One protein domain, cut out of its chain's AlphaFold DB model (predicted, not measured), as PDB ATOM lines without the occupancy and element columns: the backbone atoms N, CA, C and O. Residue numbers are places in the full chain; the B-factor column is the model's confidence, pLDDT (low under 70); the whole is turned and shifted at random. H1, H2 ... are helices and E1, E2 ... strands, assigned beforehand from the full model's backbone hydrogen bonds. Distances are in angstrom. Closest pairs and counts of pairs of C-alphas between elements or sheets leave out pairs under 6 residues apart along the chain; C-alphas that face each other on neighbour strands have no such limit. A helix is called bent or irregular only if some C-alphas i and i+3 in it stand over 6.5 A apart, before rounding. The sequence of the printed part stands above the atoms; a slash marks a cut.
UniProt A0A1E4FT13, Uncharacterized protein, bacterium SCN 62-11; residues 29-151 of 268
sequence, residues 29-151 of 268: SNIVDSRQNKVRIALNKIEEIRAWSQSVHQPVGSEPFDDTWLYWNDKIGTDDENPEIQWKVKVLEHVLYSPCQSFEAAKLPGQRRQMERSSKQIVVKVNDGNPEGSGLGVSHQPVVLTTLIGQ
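What this domain is: This is residues 29 to 151 of the 268 residues of an uncharacterized protein of bacterium SCN 62-11 (UniProt A0A1E4FT13). A twisted sheet of four strands has one long helix, H1, running slantwise over one face. Beyond one end of the sheet, E2 runs on into a small arm, the two-stranded ribbon E3 and E4 with the short helix H3 between them along the chain. The printed part has 123 residues, with three named helices and six named strands in the order H1 H2 E1 E2 E3 H3 E4 E5 E6; the larger sheet has the order E1 - E2 - E5 - E6, antiparallel throughout, and the class is mixed, helices and strands. The whole is loose, with a radius of gyration of the C-alphas of 17.5 A, and spans 50 by 34 by 21 A.

How they stand to each other: The edge strands of the sheet are E1, residues 76 to 78, and E6, residues 143 to 150; the inner strands are E2, residues 85 to 93, and E5, residues 119 to 128. E1 and E2 form a hairpin, with N 77 and O 87 3.0 A apart, within hydrogen-bond range. E2 and E5 are antiparallel at 159 degrees, with N 88 and O 125 at 2.8 A. E5 and E6 form a hairpin at 161 degrees, with N 122 and O 147 at 2.8 A. H1, residues 29 to 56, is on one face of this sheet, two layers in all, at a height over the sheet of 7.5 A. On the local plane its line and that of E5 stand at 34 degrees, slantwise to the strands. Its closest C-alphas to E5 are those of Lys 38 and Val 126, 6.0 A apart. H2, residues 67 to 71, only grazes the sheet, with residues 69 to 71; the C-alphas of Trp 69 and Val 91 are its closest to E2, at 7.1 A. E2 runs on into E3, residues 96 to 98, at 34 degrees. E3 is the antiparallel neighbour of E4, residues 113 to 115, with N 115 and O 96 at 2.7 A. H3, residues 102 to 105, is not on the larger sheet and is apart from H1. Each O i to N i+4 pair of H1 is within hydrogen-bond range; H2 has 0 of 1 such pairs and 1 of 2 O i to N i+3 pairs, and H3 is too short for an O i to N i+4 pair.

Where its parts are: H1 begins at C-alpha 29 (-34.728, -4.140, 4.579) and is 40.6 A long. H2 measures 9.1 A and is irregular, but only just: C-alphas 67 and 70 are 6.6 A apart. E1 measures 7.3 A, E2 26.7 A, E3 6.6 A, H3 5.2 A, E4 6.9 A and E5 29.6 A. E6 measures 22.7 A and ends at C-alpha 150 (-21.169, -36.844, -4.395).

The domain as a whole: The C-alphas farthest apart, of Pro 83 and Phe 103, are 51.4 A apart. The printed part has no cut. The link from E5 to E6, residues 129 to 142, is long. The mean pLDDT of the printed part is 80.6; it is under 70 at residues 59 to 63, 98 to 106, 109 to 110 and 130 to 140.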
ATOM      1  N   SER A  29     -33.897  -3.031   4.088       90.56
ATOM      2  CA  SER A  29     -34.728  -4.140   4.579       90.56
ATOM      3  C   SER A  29     -35.313  -4.929   3.410       90.56
ATOM      4  O   SER A  29     -35.064  -6.123   3.293       90.56
ATOM      5  N   ASN A  30     -35.950  -4.241   2.456       87.19
ATOM      6  CA  ASN A  30     -36.556  -4.886   1.287       87.19
ATOM      7  C   ASN A  30     -35.532  -5.650   0.426       87.19
ATOM      8  O   ASN A  30     -35.832  -6.722  -0.101       87.19
ATOM      9  N   ILE A  31     -34.307  -5.122   0.280       86.44
ATOM     10  CA  ILE A  31     -33.229  -5.820  -0.441       86.44
ATOM     11  C   ILE A  31     -32.818  -7.099   0.291       86.44
ATOM     12  O   ILE A  31     -32.599  -8.128  -0.355       86.44
ATOM     13  N   VAL A  32     -32.667  -7.034   1.615       87.88
ATOM     14  CA  VAL A  32     -32.279  -8.193   2.424       87.88
ATOM     15  C   VAL A  32     -33.369  -9.258   2.370       87.88
ATOM     16  O   VAL A  32     -33.046 -10.407   2.079       87.88
ATOM     17  N   ASP A  33     -34.633  -8.876   2.541       88.94
ATOM     18  CA  ASP A  33     -35.775  -9.795   2.513       88.94
ATOM     19  C   ASP A  33     -35.898 -10.495   1.148       88.94
ATOM     20  O   ASP A  33     -36.001 -11.723   1.071       88.94
ATOM     21  N   SER A  34     -35.764  -9.743   0.048       85.19
ATOM     22  CA  SER A  34     -35.744 -10.306  -1.312       85.19
ATOM     23  C   SER A  34     -34.599 -11.312  -1.500       85.19
ATOM     24  O   SER A  34     -34.801 -12.415  -2.017       85.19
ATOM     25  N   ARG A  35     -33.387 -10.979  -1.035       86.94
ATOM     26  CA  ARG A  35     -32.227 -11.882  -1.122       86.94
ATOM     27  C   ARG A  35     -32.404 -13.133  -0.271       86.94
ATOM     28  O   ARG A  35     -32.057 -14.217  -0.732       86.94
ATOM     29  N   GLN A  36     -32.944 -13.002   0.937       90.06
ATOM     30  CA  GLN A  36     -33.224 -14.140   1.810       90.06
ATOM     31  C   GLN A  36     -34.223 -15.101   1.163       90.06
ATOM     32  O   GLN A  36     -33.984 -16.310   1.173       90.06
ATOM     33  N   ASN A  37     -35.276 -14.586   0.518       89.62
ATOM     34  CA  ASN A  37     -36.235 -15.436  -0.186       89.62
ATOM     35  C   ASN A  37     -35.580 -16.195  -1.358       89.62
ATOM     36  O   ASN A  37     -35.743 -17.408  -1.484       89.62
ATOM     37  N   LYS A  38     -34.743 -15.521  -2.162       89.31
ATOM     38  CA  LYS A  38     -33.978 -16.172  -3.246       89.31
ATOM     39  C   LYS A  38     -33.040 -17.264  -2.730       89.31
ATOM     40  O   LYS A  38     -32.954 -18.333  -3.332       89.31
ATOM     41  N   VAL A  39     -32.343 -17.012  -1.617       91.69
ATOM     42  CA  VAL A  39     -31.459 -18.001  -0.974       91.69
ATOM     43  C   VAL A  39     -32.261 -19.204  -0.483       91.69
ATOM     44  O   VAL A  39     -31.846 -20.335  -0.725       91.69
ATOM     45  N   ARG A  40     -33.419 -18.981   0.152       92.81
ATOM     46  CA  ARG A  40     -34.328 -20.055   0.583       92.81
ATOM     47  C   ARG A  40     -34.728 -20.947  -0.593       92.81
ATOM     48  O   ARG A  40     -34.602 -22.164  -0.499       92.81
ATOM     49  N   ILE A  41     -35.140 -20.351  -1.711       91.94
ATOM     50  CA  ILE A  41     -35.520 -21.090  -2.925       91.94
ATOM     51  C   ILE A  41     -34.324 -21.879  -3.478       91.94
ATOM     52  O   ILE A  41     -34.455 -23.065  -3.780       91.94
ATOM     53  N   ALA A  42     -33.140 -21.262  -3.553       91.81
ATOM     54  CA  ALA A  42     -31.925 -21.938  -4.006       91.81
ATOM     55  C   ALA A  42     -31.574 -23.155  -3.129       91.81
ATOM     56  O   ALA A  42     -31.244 -24.219  -3.654       91.81
ATOM     57  N   LEU A  43     -31.674 -23.014  -1.802       93.81
ATOM     58  CA  LEU A  43     -31.434 -24.096  -0.846       93.81
ATOM     59  C   LEU A  43     -32.456 -25.224  -0.996       93.81
ATOM     60  O   LEU A  43     -32.059 -26.384  -1.087       93.81
ATOM     61  N   ASN A  44     -33.744 -24.892  -1.101       93.31
ATOM     62  CA  ASN A  44     -34.800 -25.882  -1.310       93.31
ATOM     63  C   ASN A  44     -34.561 -26.696  -2.589       93.31
ATOM     64  O   ASN A  44     -34.681 -27.919  -2.569       93.31
ATOM     65  N   LYS A  45     -34.150 -26.043  -3.685       92.50
ATOM     66  CA  LYS A  45     -33.806 -26.742  -4.931       92.50
ATOM     67  C   LYS A  45     -32.567 -27.615  -4.804       92.50
ATOM     68  O   LYS A  45     -32.533 -28.698  -5.374       92.50
ATOM     69  N   ILE A  46     -31.574 -27.204  -4.027       93.31
ATOM     70  CA  ILE A  46     -30.408 -28.053  -3.756       93.31
ATOM     71  C   ILE A  46     -30.788 -29.295  -2.953       93.31
ATOM     72  O   ILE A  46     -30.307 -30.382  -3.273       93.31
ATOM     73  N   GLU A  47     -31.652 -29.163  -1.946       92.62
ATOM     74  CA  GLU A  47     -32.137 -30.318  -1.186       92.62
ATOM     75  C   GLU A  47     -33.011 -31.237  -2.046       92.62
ATOM     76  O   GLU A  47     -32.863 -32.454  -1.971       92.62
ATOM     77  N   GLU A  48     -33.845 -30.686  -2.933       93.06
ATOM     78  CA  GLU A  48     -34.613 -31.467  -3.913       93.06
ATOM     79  C   GLU A  48     -33.684 -32.279  -4.830       93.06
ATOM     80  O   GLU A  48     -33.871 -33.485  -4.998       93.06
ATOM     81  N   ILE A  49     -32.636 -31.648  -5.371       92.56
ATOM     82  CA  ILE A  49     -31.638 -32.321  -6.214       92.56
ATOM     83  C   ILE A  49     -30.888 -33.394  -5.413       92.56
ATOM     84  O   ILE A  49     -30.624 -34.482  -5.930       92.56
ATOM     85  N   ARG A  50     -30.558 -33.128  -4.142       90.56
ATOM     86  CA  ARG A  50     -29.905 -34.108  -3.263       90.56
ATOM     87  C   ARG A  50     -30.813 -35.310  -2.996       90.56
ATOM     88  O   ARG A  50     -30.347 -36.443  -3.111       90.56
ATOM     89  N   ALA A  51     -32.084 -35.076  -2.680       89.81
ATOM     90  CA  ALA A  51     -33.072 -36.124  -2.443       89.81
ATOM     91  C   ALA A  51     -33.331 -36.955  -3.710       89.81
ATOM     92  O   ALA A  51     -33.338 -38.183  -3.653       89.81
ATOM     93  N   TRP A  52     -33.447 -36.300  -4.869       90.81
ATOM     94  CA  TRP A  52     -33.529 -36.968  -6.169       90.81
ATOM     95  C   TRP A  52     -32.290 -37.826  -6.449       90.81
ATOM     96  O   TRP A  52     -32.405 -38.982  -6.846       90.81
ATOM     97  N   SER A  53     -31.090 -37.297  -6.194       88.00
ATOM     98  CA  SER A  53     -29.855 -38.058  -6.392       88.00
ATOM     99  C   SER A  53     -29.819 -39.293  -5.493       88.00
ATOM    100  O   SER A  53     -29.347 -40.341  -5.925       88.00
ATOM    101  N   GLN A  54     -30.317 -39.190  -4.257       85.12
ATOM    102  CA  GLN A  54     -30.433 -40.333  -3.354       85.12
ATOM    103  C   GLN A  54     -31.446 -41.366  -3.850       85.12
ATOM    104  O   GLN A  54     -31.164 -42.548  -3.724       85.12
ATOM    105  N   SER A  55     -32.578 -40.967  -4.438       84.56
ATOM    106  CA  SER A  55     -33.584 -41.925  -4.915       84.56
ATOM    107  C   SER A  55     -33.212 -42.608  -6.233       84.56
ATOM    108  O   SER A  55     -33.537 -43.776  -6.417       84.56
ATOM    109  N   VAL A  56     -32.521 -41.912  -7.143       83.31
ATOM    110  CA  VAL A  56     -32.139 -42.461  -8.458       83.31
ATOM    111  C   VAL A  56     -30.887 -43.331  -8.375       83.31
ATOM    112  O   VAL A  56     -30.840 -44.414  -8.956       83.31
ATOM    113  N   HIS A  57     -29.875 -42.886  -7.627       78.56
ATOM    114  CA  HIS A  57     -28.586 -43.583  -7.541       78.56
ATOM    115  C   HIS A  57     -28.502 -44.561  -6.363       78.56
ATOM    116  O   HIS A  57     -27.402 -45.012  -6.021       78.56
ATOM    117  N   GLN A  58     -29.635 -44.865  -5.718       73.25
ATOM    118  CA  GLN A  58     -29.743 -45.959  -4.759       73.25
ATOM    119  C   GLN A  58     -30.631 -47.090  -5.300       73.25
ATOM    120  O   GLN A  58     -31.676 -46.819  -5.887       73.25
ATOM    121  N   PRO A  59     -30.254 -48.363  -5.062       67.12
ATOM    122  CA  PRO A  59     -28.989 -48.812  -4.469       67.12
ATOM    123  C   PRO A  59     -27.786 -48.442  -5.352       67.12
ATOM    124  O   PRO A  59     -27.915 -48.332  -6.565       67.12
ATOM    125  N   VAL A  60     -26.623 -48.204  -4.735       62.62
ATOM    126  CA  VAL A  60     -25.406 -47.764  -5.443       62.62
ATOM    127  C   VAL A  60     -25.128 -48.701  -6.620       62.62
ATOM    128  O   VAL A  60     -24.955 -49.896  -6.420       62.62
ATOM    129  N   GLY A  61     -25.109 -48.156  -7.837       55.59
ATOM    130  CA  GLY A  61     -24.931 -48.922  -9.072       55.59
ATOM    131  C   GLY A  61     -26.219 -49.191  -9.862       55.59
ATOM    132  O   GLY A  61     -26.110 -49.623 -11.004       55.59
ATOM    133  N   SER A  62     -27.418 -48.906  -9.336       63.84
ATOM    134  CA  SER A  62     -28.687 -49.019 -10.086       63.84
ATOM    135  C   SER A  62     -28.585 -48.349 -11.463       63.84
ATOM    136  O   SER A  62     -28.722 -49.011 -12.498       63.84
ATOM    137  N   GLU A  63     -28.203 -47.074 -11.444       67.94
ATOM    138  CA  GLU A  63     -27.928 -46.225 -12.598       67.94
ATOM    139  C   GLU A  63     -26.515 -45.627 -12.502       67.94
ATOM    140  O   GLU A  63     -26.032 -45.349 -11.394       67.94
ATOM    141  N   PRO A  64     -25.820 -45.427 -13.640       70.06
ATOM    142  CA  PRO A  64     -24.533 -44.749 -13.647       70.06
ATOM    143  C   PRO A  64     -24.712 -43.316 -13.141       70.06
ATOM    144  O   PRO A  64     -25.540 -42.565 -13.647       70.06
ATOM    145  N   PHE A  65     -23.902 -42.918 -12.157       76.56
ATOM    146  CA  PHE A  65     -23.953 -41.571 -11.582       76.56
ATOM    147  C   PHE A  65     -23.594 -40.468 -12.587       76.56
ATOM    148  O   PHE A  65     -23.787 -39.305 -12.285       76.56
ATOM    149  N   ASP A  66     -23.041 -40.799 -13.752       73.06
ATOM    150  CA  ASP A  66     -22.556 -39.825 -14.729       73.06
ATOM    151  C   ASP A  66     -23.677 -39.336 -15.669       73.06
ATOM    152  O   ASP A  66     -23.897 -38.133 -15.815       73.06
ATOM    153  N   ASP A  67     -24.454 -40.268 -16.232       72.94
ATOM    154  CA  ASP A  67     -25.356 -40.006 -17.367       72.94
ATOM    155  C   ASP A  67     -26.730 -39.436 -16.964       72.94
ATOM    156  O   ASP A  67     -27.401 -38.749 -17.737       72.94
ATOM    157  N   THR A  68     -27.173 -39.696 -15.736       81.38
ATOM    158  CA  THR A  68     -28.515 -39.347 -15.226       81.38
ATOM    159  C   THR A  68     -28.706 -37.853 -14.950       81.38
ATOM    160  O   THR A  68     -29.840 -37.374 -14.848       81.38
ATOM    161  N   TRP A  69     -27.620 -37.082 -14.844       87.38
ATOM    162  CA  TRP A  69     -27.661 -35.657 -14.493       87.38
ATOM    163  C   TRP A  69     -28.211 -34.749 -15.590       87.38
ATOM    164  O   TRP A  69     -28.575 -33.603 -15.303       87.38
ATOM    165  N   LEU A  70     -28.349 -35.258 -16.819       86.81
ATOM    166  CA  LEU A  70     -28.988 -34.549 -17.930       86.81
ATOM    167  C   LEU A  70     -30.400 -34.059 -17.578       86.81
ATOM    168  O   LEU A  70     -30.821 -33.020 -18.075       86.81
ATOM    169  N   TYR A  71     -31.106 -34.754 -16.680       88.06
ATOM    170  CA  TYR A  71     -32.431 -34.345 -16.203       88.06
ATOM    171  C   TYR A  71     -32.436 -32.972 -15.507       88.06
ATOM    172  O   TYR A  71     -33.405 -32.218 -15.618       88.06
ATOM    173  N   TRP A  72     -31.371 -32.648 -14.770       91.06
ATOM    174  CA  TRP A  72     -31.247 -31.391 -14.026       91.06
ATOM    175  C   TRP A  72     -30.437 -30.331 -14.765       91.06
ATOM    176  O   TRP A  72     -30.519 -29.154 -14.406       91.06
ATOM    177  N   ASN A  73     -29.652 -30.716 -15.771       91.44
ATOM    178  CA  ASN A  73     -28.812 -29.765 -16.477       91.44
ATOM    179  C   ASN A  73     -29.640 -28.775 -17.313       91.44
ATOM    180  O   ASN A  73     -30.526 -29.165 -18.064       91.44
ATOM    181  N   ASP A  74     -29.337 -27.486 -17.157       89.75
ATOM    182  CA  ASP A  74     -30.036 -26.352 -17.775       89.75
ATOM    183  C   ASP A  74     -31.548 -26.297 -17.496       89.75
ATOM    184  O   ASP A  74     -32.290 -25.577 -18.169       89.75
ATOM    185  N   LYS A  75     -32.013 -26.999 -16.457       90.88
ATOM    186  CA  LYS A  75     -33.417 -26.980 -16.055       90.88
ATOM    187  C   LYS A  75     -33.779 -25.609 -15.494       90.88
ATOM    188  O   LYS A  75     -33.091 -25.087 -14.616       90.88
ATOM    189  N   ILE A  76     -34.879 -25.052 -15.991       90.44
ATOM    190  CA  ILE A  76     -35.428 -23.762 -15.574       90.44
ATOM    191  C   ILE A  76     -36.812 -23.995 -14.979       90.44
ATOM    192  O   ILE A  76     -37.559 -24.856 -15.449       90.44
ATOM    193  N   GLY A  77     -37.166 -23.213 -13.968       89.06
ATOM    194  CA  GLY A  77     -38.525 -23.176 -13.457       89.06
ATOM    195  C   GLY A  77     -38.798 -21.938 -12.623       89.06
ATOM    196  O   GLY A  77     -37.939 -21.077 -12.438       89.06
ATOM    197  N   THR A  78     -40.024 -21.867 -12.131       87.81
ATOM    198  CA  THR A  78     -40.512 -20.849 -11.200       87.81
ATOM    199  C   THR A  78     -40.743 -21.475  -9.831       87.81
ATOM    200  O   THR A  78     -40.838 -22.700  -9.710       87.81
ATOM    201  N   ASP A  79     -40.767 -20.651  -8.793       85.19
ATOM    202  CA  ASP A  79     -41.239 -21.068  -7.473       85.19
ATOM    203  C   ASP A  79     -42.775 -20.997  -7.426       85.19
ATOM    204  O   ASP A  79     -43.357 -20.035  -7.924       85.19
ATOM    205  N   ASP A  80     -43.433 -22.005  -6.845       84.19
ATOM    206  CA  ASP A  80     -44.905 -22.071  -6.800       84.19
ATOM    207  C   ASP A  80     -45.496 -21.002  -5.867       84.19
ATOM    208  O   ASP A  80     -46.575 -20.469  -6.122       84.19
ATOM    209  N   GLU A  81     -44.775 -20.662  -4.793       85.25
ATOM    210  CA  GLU A  81     -45.172 -19.615  -3.846       85.25
ATOM    211  C   GLU A  81     -44.850 -18.211  -4.384       85.25
ATOM    212  O   GLU A  81     -45.527 -17.245  -4.035       85.25
ATOM    213  N   ASN A  82     -43.820 -18.087  -5.232       83.06
ATOM    214  CA  ASN A  82     -43.328 -16.820  -5.777       83.06
ATOM    215  C   ASN A  82     -43.060 -16.934  -7.293       83.06
ATOM    216  O   ASN A  82     -41.901 -17.043  -7.705       83.06
ATOM    217  N   PRO A  83     -44.093 -16.848  -8.152       83.31
ATOM    218  CA  PRO A  83     -43.944 -17.053  -9.598       83.31
ATOM    219  C   PRO A  83     -43.070 -15.994 -10.292       83.31
ATOM    220  O   PRO A  83     -42.596 -16.206 -11.407       83.31
ATOM    221  N   GLU A  84     -42.834 -14.854  -9.638       83.44
ATOM    222  CA  GLU A  84     -41.924 -13.802 -10.104       83.44
ATOM    223  C   GLU A  84     -40.446 -14.212 -10.015       83.44
ATOM    224  O   GLU A  84     -39.604 -13.661 -10.728       83.44
ATOM    225  N   ILE A  85     -40.122 -15.185  -9.159       86.44
ATOM    226  CA  ILE A  85     -38.765 -15.683  -8.958       86.44
ATOM    227  C   ILE A  85     -38.555 -16.909  -9.845       86.44
ATOM    228  O   ILE A  85     -39.249 -17.921  -9.725       86.44
ATOM    229  N   GLN A  86     -37.554 -16.835 -10.719       89.12
ATOM    230  CA  GLN A  86     -37.152 -17.944 -11.580       89.12
ATOM    231  C   GLN A  86     -35.812 -18.505 -11.123       89.12
ATOM    232  O   GLN A  86     -34.925 -17.789 -10.644       89.12
ATOM    233  N   TRP A  87     -35.647 -19.808 -11.299       91.62
ATOM    234  CA  TRP A  87     -34.427 -20.530 -10.981       91.62
ATOM    235  C   TRP A  87     -33.926 -21.290 -12.208       91.62
ATOM    236  O   TRP A  87     -34.705 -21.746 -13.044       91.62
ATOM    237  N   LYS A  88     -32.603 -21.425 -12.313       92.12
ATOM    238  CA  LYS A  88     -31.914 -22.243 -13.312       92.12
ATOM    239  C   LYS A  88     -30.870 -23.106 -12.625       92.12
ATOM    240  O   LYS A  88     -30.074 -22.603 -11.829       92.12
ATOM    241  N   VAL A  89     -30.864 -24.388 -12.952       93.31
ATOM    242  CA  VAL A  89     -29.875 -25.354 -12.476       93.31
ATOM    243  C   VAL A  89     -28.879 -25.613 -13.594       93.31
ATOM    244  O   VAL A  89     -29.261 -25.828 -14.741       93.31
ATOM    245  N   LYS A  90     -27.592 -25.597 -13.264       93.56
ATOM    246  CA  LYS A  90     -26.520 -26.030 -14.152       93.56
ATOM    247  C   LYS A  90     -25.712 -27.110 -13.459       93.56
ATOM    248  O   LYS A  90     -25.288 -26.926 -12.317       93.56
ATOM    249  N   VAL A  91     -25.501 -28.215 -14.161       92.94
ATOM    250  CA  VAL A  91     -24.661 -29.309 -13.686       92.94
ATOM    251  C   VAL A  91     -23.322 -29.213 -14.398       92.94
ATOM    252  O   VAL A  91     -23.261 -29.078 -15.617       92.94
ATOM    253  N   LEU A  92     -22.245 -29.218 -13.624       91.56
ATOM    254  CA  LEU A  92     -20.879 -29.152 -14.113       91.56
ATOM    255  C   LEU A  92     -20.112 -30.390 -13.657       91.56
ATOM    256  O   LEU A  92     -20.299 -30.886 -12.542       91.56
ATOM    257  N   GLU A  93     -19.210 -30.841 -14.522       88.25
ATOM    258  CA  GLU A  93     -18.246 -31.879 -14.186       88.25
ATOM    259  C   GLU A  93     -17.292 -31.395 -13.095       88.25
ATOM    260  O   GLU A  93     -16.763 -30.280 -13.163       88.25
ATOM    261  N   HIS A  94     -17.063 -32.239 -12.089       86.94
ATOM    262  CA  HIS A  94     -16.108 -31.956 -11.028       86.94
ATOM    263  C   HIS A  94     -15.241 -33.177 -10.745       86.94
ATOM    264  O   HIS A  94     -15.703 -34.183 -10.209       86.94
ATOM    265  N   VAL A  95     -13.959 -33.055 -11.086       82.00
ATOM    266  CA  VAL A  95     -12.971 -34.106 -10.861       82.00
ATOM    267  C   VAL A  95     -12.468 -34.023  -9.428       82.00
ATOM    268  O   VAL A  95     -11.823 -33.047  -9.033       82.00
ATOM    269  N   LEU A  96     -12.732 -35.074  -8.661       79.12
ATOM    270  CA  LEU A  96     -12.105 -35.277  -7.365       79.12
ATOM    271  C   LEU A  96     -10.730 -35.911  -7.565       79.12
ATOM    272  O   LEU A  96     -10.497 -36.674  -8.497       79.12
ATOM    273  N   TYR A  97      -9.797 -35.607  -6.672       75.62
ATOM    274  CA  TYR A  97      -8.468 -36.204  -6.696       75.62
ATOM    275  C   TYR A  97      -8.305 -37.108  -5.490       75.62
ATOM    276  O   TYR A  97      -8.567 -36.709  -4.354       75.62
ATOM    277  N   SER A  98      -7.850 -38.325  -5.752       68.75
ATOM    278  CA  SER A  98      -7.528 -39.301  -4.732       68.75
ATOM    279  C   SER A  98      -6.029 -39.367  -4.483       68.75
ATOM    280  O   SER A  98      -5.234 -39.245  -5.427       68.75
ATOM    281  N   PRO A  99      -5.634 -39.714  -3.253       61.00
ATOM    282  CA  PRO A  99      -6.371 -39.669  -1.994       61.00
ATOM    283  C   PRO A  99      -6.102 -38.395  -1.206       61.00
ATOM    284  O   PRO A  99      -5.096 -37.710  -1.372       61.00
ATOM    285  N   CYS A 100      -6.966 -38.186  -0.221       54.97
ATOM    286  CA  CYS A 100      -6.816 -37.211   0.852       54.97
ATOM    287  C   CYS A 100      -5.698 -37.577   1.857       54.97
ATOM    288  O   CYS A 100      -5.698 -37.070   2.975       54.97
ATOM    289  N   GLN A 101      -4.774 -38.489   1.517       55.25
ATOM    290  CA  GLN A 101      -3.599 -38.750   2.349       55.25
ATOM    291  C   GLN A 101      -2.531 -37.698   2.046       55.25
ATOM    292  O   GLN A 101      -2.226 -37.421   0.886       55.25
ATOM    293  N   SER A 102      -1.932 -37.136   3.095       57.38
ATOM    294  CA  SER A 102      -0.904 -36.087   2.999       57.38
ATOM    295  C   SER A 102       0.257 -36.455   2.063       57.38
ATOM    296  O   SER A 102       0.774 -35.591   1.361       57.38
ATOM    297  N   PHE A 103       0.616 -37.740   1.980       58.34
ATOM    298  CA  PHE A 103       1.654 -38.243   1.075       58.34
ATOM    299  C   PHE A 103       1.299 -38.133  -0.408       58.34
ATOM    300  O   PHE A 103       2.177 -37.895  -1.234       58.34
ATOM    301  N   GLU A 104       0.029 -38.281  -0.778       60.03
ATOM    302  CA  GLU A 104      -0.367 -38.175  -2.182       60.03
ATOM    303  C   GLU A 104      -0.645 -36.729  -2.605       60.03
ATOM    304  O   GLU A 104      -0.501 -36.406  -3.784       60.03
ATOM    305  N   ALA A 105      -0.890 -35.821  -1.651       63.88
ATOM    306  CA  ALA A 105      -0.880 -34.379  -1.910       63.88
ATOM    307  C   ALA A 105       0.493 -33.882  -2.412       63.88
ATOM    308  O   ALA A 105       0.551 -32.932  -3.196       63.88
ATOM    309  N   ALA A 106       1.582 -34.561  -2.028       68.69
ATOM    310  CA  ALA A 106       2.934 -34.270  -2.505       68.69
ATOM    311  C   ALA A 106       3.180 -34.695  -3.968       68.69
ATOM    312  O   ALA A 106       4.173 -34.278  -4.565       68.69
ATOM    313  N   LYS A 107       2.291 -35.496  -4.577       70.75
ATOM    314  CA  LYS A 107       2.406 -35.864  -5.996       70.75
ATOM    315  C   LYS A 107       2.067 -34.673  -6.891       70.75
ATOM    316  O   LYS A 107       1.140 -33.904  -6.610       70.75
ATOM    317  N   LEU A 108       2.791 -34.557  -8.005       72.88
ATOM    318  CA  LEU A 108       2.550 -33.543  -9.034       72.88
ATOM    319  C   LEU A 108       1.127 -33.676  -9.614       72.88
ATOM    320  O   LEU A 108       0.622 -34.796  -9.696       72.88
ATOM    321  N   PRO A 109       0.489 -32.581 -10.075       67.00
ATOM    322  CA  PRO A 109      -0.897 -32.594 -10.561       67.00
ATOM    323  C   PRO A 109      -1.203 -33.663 -11.625       67.00
ATOM    324  O   PRO A 109      -2.273 -34.258 -11.590       67.00
ATOM    325  N   GLY A 110      -0.252 -33.971 -12.516       68.75
ATOM    326  CA  GLY A 110      -0.404 -35.013 -13.545       68.75
ATOM    327  C   GLY A 110      -0.183 -36.455 -13.064       68.75
ATOM    328  O   GLY A 110      -0.385 -37.389 -13.830       68.75
ATOM    329  N   GLN A 111       0.252 -36.654 -11.818       70.12
ATOM    330  CA  GLN A 111       0.503 -37.972 -11.216       70.12
ATOM    331  C   GLN A 111      -0.515 -38.333 -10.126       70.12
ATOM    332  O   GLN A 111      -0.447 -39.420  -9.544       70.12
ATOM    333  N   ARG A 112      -1.439 -37.417  -9.814       72.31
ATOM    334  CA  ARG A 112      -2.518 -37.652  -8.856       72.31
ATOM    335  C   ARG A 112      -3.576 -38.538  -9.490       72.31
ATOM    336  O   ARG A 112      -3.884 -38.406 -10.672       72.31
ATOM    337  N   ARG A 113      -4.144 -39.434  -8.690       74.19
ATOM    338  CA  ARG A 113      -5.240 -40.286  -9.144       74.19
ATOM    339  C   ARG A 113      -6.507 -39.442  -9.226       74.19
ATOM    340  O   ARG A 113      -6.785 -38.677  -8.308       74.19
ATOM    341  N   GLN A 114      -7.249 -39.570 -10.315       77.50
ATOM    342  CA  GLN A 114      -8.458 -38.788 -10.561       77.50
ATOM    343  C   GLN A 114      -9.700 -39.656 -10.350       77.50
ATOM    344  O   GLN A 114      -9.675 -40.863 -10.587       77.50
ATOM    345  N   MET A 115     -10.753 -39.024  -9.851       77.88
ATOM    346  CA  MET A 115     -12.092 -39.557  -9.632       77.88
ATOM    347  C   MET A 115     -13.051 -38.621 -10.368       77.88
ATOM    348  O   MET A 115     -13.498 -37.608  -9.827       77.88
ATOM    349  N   GLU A 116     -13.273 -38.902 -11.644       77.62
ATOM    350  CA  GLU A 116     -14.006 -38.010 -12.549       77.62
ATOM    351  C   GLU A 116     -15.526 -38.160 -12.416       77.62
ATOM    352  O   GLU A 116     -16.267 -37.241 -12.740       77.62
ATOM    353  N   ARG A 117     -15.997 -39.307 -11.917       78.62
ATOM    354  CA  ARG A 117     -17.401 -39.737 -11.980       78.62
ATOM    355  C   ARG A 117     -18.078 -39.826 -10.615       78.62
ATOM    356  O   ARG A 117     -19.206 -40.288 -10.522       78.62
ATOM    357  N   SER A 118     -17.402 -39.415  -9.547       79.44
ATOM    358  CA  SER A 118     -17.906 -39.528  -8.170       79.44
ATOM    359  C   SER A 118     -18.634 -38.296  -7.670       79.44
ATOM    360  O   SER A 118     -19.261 -38.352  -6.609       79.44
ATOM    361  N   SER A 119     -18.510 -37.166  -8.364       86.56
ATOM    362  CA  SER A 119     -19.125 -35.917  -7.930       86.56
ATOM    363  C   SER A 119     -19.551 -35.045  -9.089       86.56
ATOM    364  O   SER A 119     -18.904 -35.022 -10.131       86.56
ATOM    365  N   LYS A 120     -20.612 -34.279  -8.859       89.94
ATOM    366  CA  LYS A 120     -21.048 -33.202  -9.737       89.94
ATOM    367  C   LYS A 120     -21.074 -31.896  -8.971       89.94
ATOM    368  O   LYS A 120     -21.437 -31.850  -7.791       89.94
ATOM    369  N   GLN A 121     -20.717 -30.823  -9.660       92.44
ATOM    370  CA  GLN A 121     -20.897 -29.473  -9.161       92.44
ATOM    371  C   GLN A 121     -22.237 -28.939  -9.652       92.44
ATOM    372  O   GLN A 121     -22.478 -28.815 -10.849       92.44
ATOM    373  N   ILE A 122     -23.114 -28.614  -8.711       93.94
ATOM    374  CA  ILE A 122     -24.448 -28.096  -8.985       93.94
ATOM    375  C   ILE A 122     -24.449 -26.605  -8.702       93.94
ATOM    376  O   ILE A 122     -24.144 -26.172  -7.590       93.94
ATOM    377  N   VAL A 123     -24.799 -25.827  -9.719       94.00
ATOM    378  CA  VAL A 123     -24.931 -24.376  -9.638       94.00
ATOM    379  C   VAL A 123     -26.402 -24.030  -9.811       94.00
ATOM    380  O   VAL A 123     -26.969 -24.227 -10.884       94.00
ATOM    381  N   VAL A 124     -27.022 -23.503  -8.760       93.06
ATOM    382  CA  VAL A 124     -28.397 -23.001  -8.790       93.06
ATOM    383  C   VAL A 124     -28.350 -21.482  -8.820       93.06
ATOM    384  O   VAL A 124     -27.846 -20.842  -7.896       93.06
ATOM    385  N   LYS A 125     -28.863 -20.902  -9.901       92.06
ATOM    386  CA  LYS A 125     -28.995 -19.458 -10.081       92.06
ATOM    387  C   LYS A 125     -30.458 -19.073  -9.915       92.06
ATOM    388  O   LYS A 125     -31.305 -19.610 -10.619       92.06
ATOM    389  N   VAL A 126     -30.739 -18.133  -9.023       90.25
ATOM    390  CA  VAL A 126     -32.086 -17.627  -8.739       90.25
ATOM    391  C   VAL A 126     -32.129 -16.132  -9.018       90.25
ATOM    392  O   VAL A 126     -31.253 -15.395  -8.556       90.25
ATOM    393  N   ASN A 127     -33.120 -15.680  -9.781       88.69
ATOM    394  CA  ASN A 127     -33.285 -14.277 -10.147       88.69
ATOM    395  C   ASN A 127     -34.759 -13.852 -10.138       88.69
ATOM    396  O   ASN A 127     -35.647 -14.693 -10.248       88.69
ATOM    397  N   ASP A 128     -35.002 -12.545 -10.048       81.19
ATOM    398  CA  ASP A 128     -36.330 -11.982 -10.317       81.19
ATOM    399  C   ASP A 128     -36.518 -11.908 -11.836       81.19
ATOM    400  O   ASP A 128     -35.719 -11.279 -12.539       81.19
ATOM    401  N   GLY A 129     -37.551 -12.559 -12.363       71.75
ATOM    402  CA  GLY A 129     -37.766 -12.663 -13.803       71.75
ATOM    403  C   GLY A 129     -36.705 -13.525 -14.492       71.75
ATOM    404  O   GLY A 129     -36.358 -14.593 -14.006       71.75
ATOM    405  N   ASN A 130     -36.195 -13.092 -15.649       66.69
ATOM    406  CA  ASN A 130     -35.373 -13.941 -16.518       66.69
ATOM    407  C   ASN A 130     -34.099 -14.476 -15.803       66.69
ATOM    408  O   ASN A 130     -33.236 -13.672 -15.420       66.69
ATOM    409  N   PRO A 131     -33.901 -15.807 -15.681       58.97
ATOM    410  CA  PRO A 131     -32.738 -16.414 -15.027       58.97
ATOM    411  C   PRO A 131     -31.422 -16.149 -15.771       58.97
ATOM    412  O   PRO A 131     -30.335 -16.283 -15.196       58.97
ATOM    413  N   GLU A 132     -31.484 -15.742 -17.040       61.59
ATOM    414  CA  GLU A 132     -30.315 -15.393 -17.855       61.59
ATOM    415  C   GLU A 132     -29.987 -13.898 -17.821       61.59
ATOM    416  O   GLU A 132     -28.853 -13.510 -18.099       61.59
ATOM    417  N   GLY A 133     -30.932 -13.060 -17.389       58.09
ATOM    418  CA  GLY A 133     -30.717 -11.626 -17.245       58.09
ATOM    419  C   GLY A 133     -29.803 -11.302 -16.063       58.09
ATOM    420  O   GLY A 133     -29.959 -11.835 -14.965       58.09
ATOM    421  N   SER A 134     -28.845 -10.397 -16.259       54.72
ATOM    422  CA  SER A 134     -28.284  -9.623 -15.153       54.72
ATOM    423  C   SER A 134     -29.240  -8.462 -14.892       54.72
ATOM    424  O   SER A 134     -29.300  -7.529 -15.695       54.72
ATOM    425  N   GLY A 135     -30.025  -8.526 -13.818       53.44
ATOM    426  CA  GLY A 135     -30.865  -7.397 -13.433       53.44
ATOM    427  C   GLY A 135     -30.013  -6.148 -13.186       53.44
ATOM    428  O   GLY A 135     -28.951  -6.220 -12.564       53.44
ATOM    429  N   LEU A 136     -30.455  -4.999 -13.697       49.75
ATOM    430  CA  LEU A 136     -29.851  -3.706 -13.376       49.75
ATOM    431  C   LEU A 136     -30.351  -3.278 -11.990       49.75
ATOM    432  O   LEU A 136     -31.531  -2.995 -11.813       49.75
ATOM    433  N   GLY A 137     -29.451  -3.250 -11.006       55.44
ATOM    434  CA  GLY A 137     -29.751  -2.861  -9.623       55.44
ATOM    435  C   GLY A 137     -29.430  -3.953  -8.597       55.44
ATOM    436  O   GLY A 137     -29.449  -5.142  -8.895       55.44
ATOM    437  N   VAL A 138     -29.114  -3.544  -7.362       58.88
ATOM    438  CA  VAL A 138     -28.652  -4.430  -6.269       58.88
ATOM    439  C   VAL A 138     -29.734  -5.425  -5.812       58.88
ATOM    440  O   VAL A 138     -29.401  -6.525  -5.357       58.88
ATOM    441  N   SER A 139     -31.012  -5.059  -5.956       57.47
ATOM    442  CA  SER A 139     -32.187  -5.892  -5.654       57.47
ATOM    443  C   SER A 139     -32.379  -7.032  -6.659       57.47
ATOM    444  O   SER A 139     -32.671  -8.153  -6.255       57.47
ATOM    445  N   HIS A 140     -32.122  -6.778  -7.944       66.19
ATOM    446  CA  HIS A 140     -32.286  -7.735  -9.047       66.19
ATOM    447  C   HIS A 140     -31.008  -8.520  -9.366       66.19
ATOM    448  O   HIS A 140     -30.886  -9.133 -10.427       66.19
ATOM    449  N   GLN A 141     -30.018  -8.482  -8.471       75.19
ATOM    450  CA  GLN A 141     -28.847  -9.329  -8.626       75.19
ATOM    451  C   GLN A 141     -29.241 -10.794  -8.420       75.19
ATOM    452  O   GLN A 141     -29.948 -11.108  -7.452       75.19
ATOM    453  N   PRO A 142     -28.774 -11.694  -9.300       81.81
ATOM    454  CA  PRO A 142     -29.030 -13.108  -9.136       81.81
ATOM    455  C   PRO A 142     -28.263 -13.641  -7.926       81.81
ATOM    456  O   PRO A 142     -27.093 -13.311  -7.712       81.81
ATOM    457  N   VAL A 143     -28.913 -14.509  -7.161       89.06
ATOM    458  CA  VAL A 143     -28.258 -15.321  -6.136       89.06
ATOM    459  C   VAL A 143     -27.760 -16.591  -6.810       89.06
ATOM    460  O   VAL A 143     -28.524 -17.282  -7.478       89.06
ATOM    461  N   VAL A 144     -26.473 -16.893  -6.651       91.12
ATOM    462  CA  VAL A 144     -25.859 -18.116  -7.176       91.12
ATOM    463  C   VAL A 144     -25.386 -18.951  -6.003       91.12
ATOM    464  O   VAL A 144     -24.506 -18.527  -5.255       91.12
ATOM    465  N   LEU A 145     -25.958 -20.141  -5.855       93.12
ATOM    466  CA  LEU A 145     -25.522 -21.119  -4.871       93.12
ATOM    467  C   LEU A 145     -24.856 -22.279  -5.598       93.12
ATOM    468  O   LEU A 145     -25.402 -22.830  -6.549       93.12
ATOM    469  N   THR A 146     -23.649 -22.622  -5.164       93.06
ATOM    470  CA  THR A 146     -22.864 -23.712  -5.737       93.06
ATOM    471  C   THR A 146     -22.615 -24.758  -4.669       93.06
ATOM    472  O   THR A 146     -22.184 -24.425  -3.568       93.06
ATOM    473  N   THR A 147     -22.881 -26.016  -4.993       93.75
ATOM    474  CA  THR A 147     -22.675 -27.147  -4.088       93.75
ATOM    475  C   THR A 147     -22.055 -28.322  -4.831       93.75
ATOM    476  O   THR A 147     -22.193 -28.442  -6.048       93.75
ATOM    477  N   LEU A 148     -21.364 -29.187  -4.097       91.44
ATOM    478  CA  LEU A 148     -20.859 -30.454  -4.609       91.44
ATOM    479  C   LEU A 148     -21.778 -31.568  -4.121       91.44
ATOM    480  O   LEU A 148     -22.006 -31.710  -2.917       91.44
ATOM    481  N   ILE A 149     -22.296 -32.360  -5.054       89.50
ATOM    482  CA  ILE A 149     -23.059 -33.564  -4.740       89.50
ATOM    483  C   ILE A 149     -22.217 -34.760  -5.157       89.50
ATOM    484  O   ILE A 149     -21.874 -34.916  -6.326       89.50
ATOM    485  N   GLY A 150     -21.849 -35.575  -4.173       85.00
ATOM    486  CA  GLY A 150     -21.169 -36.844  -4.395       85.00
ATOM    487  C   GLY A 150     -22.155 -37.987  -4.621       85.00
ATOM    488  O   GLY A 150     -23.328 -37.894  -4.244       85.00
ATOM    489  N   GLN A 151     -21.656 -39.085  -5.183       80.25
ATOM    490  CA  GLN A 151     -22.413 -40.324  -5.303       80.25
ATOM    491  C   GLN A 151     -22.963 -40.761  -3.931       80.25
ATOM    492  O   GLN A 151     -22.213 -40.769  -2.944       80.25
TER     493      GLN A 151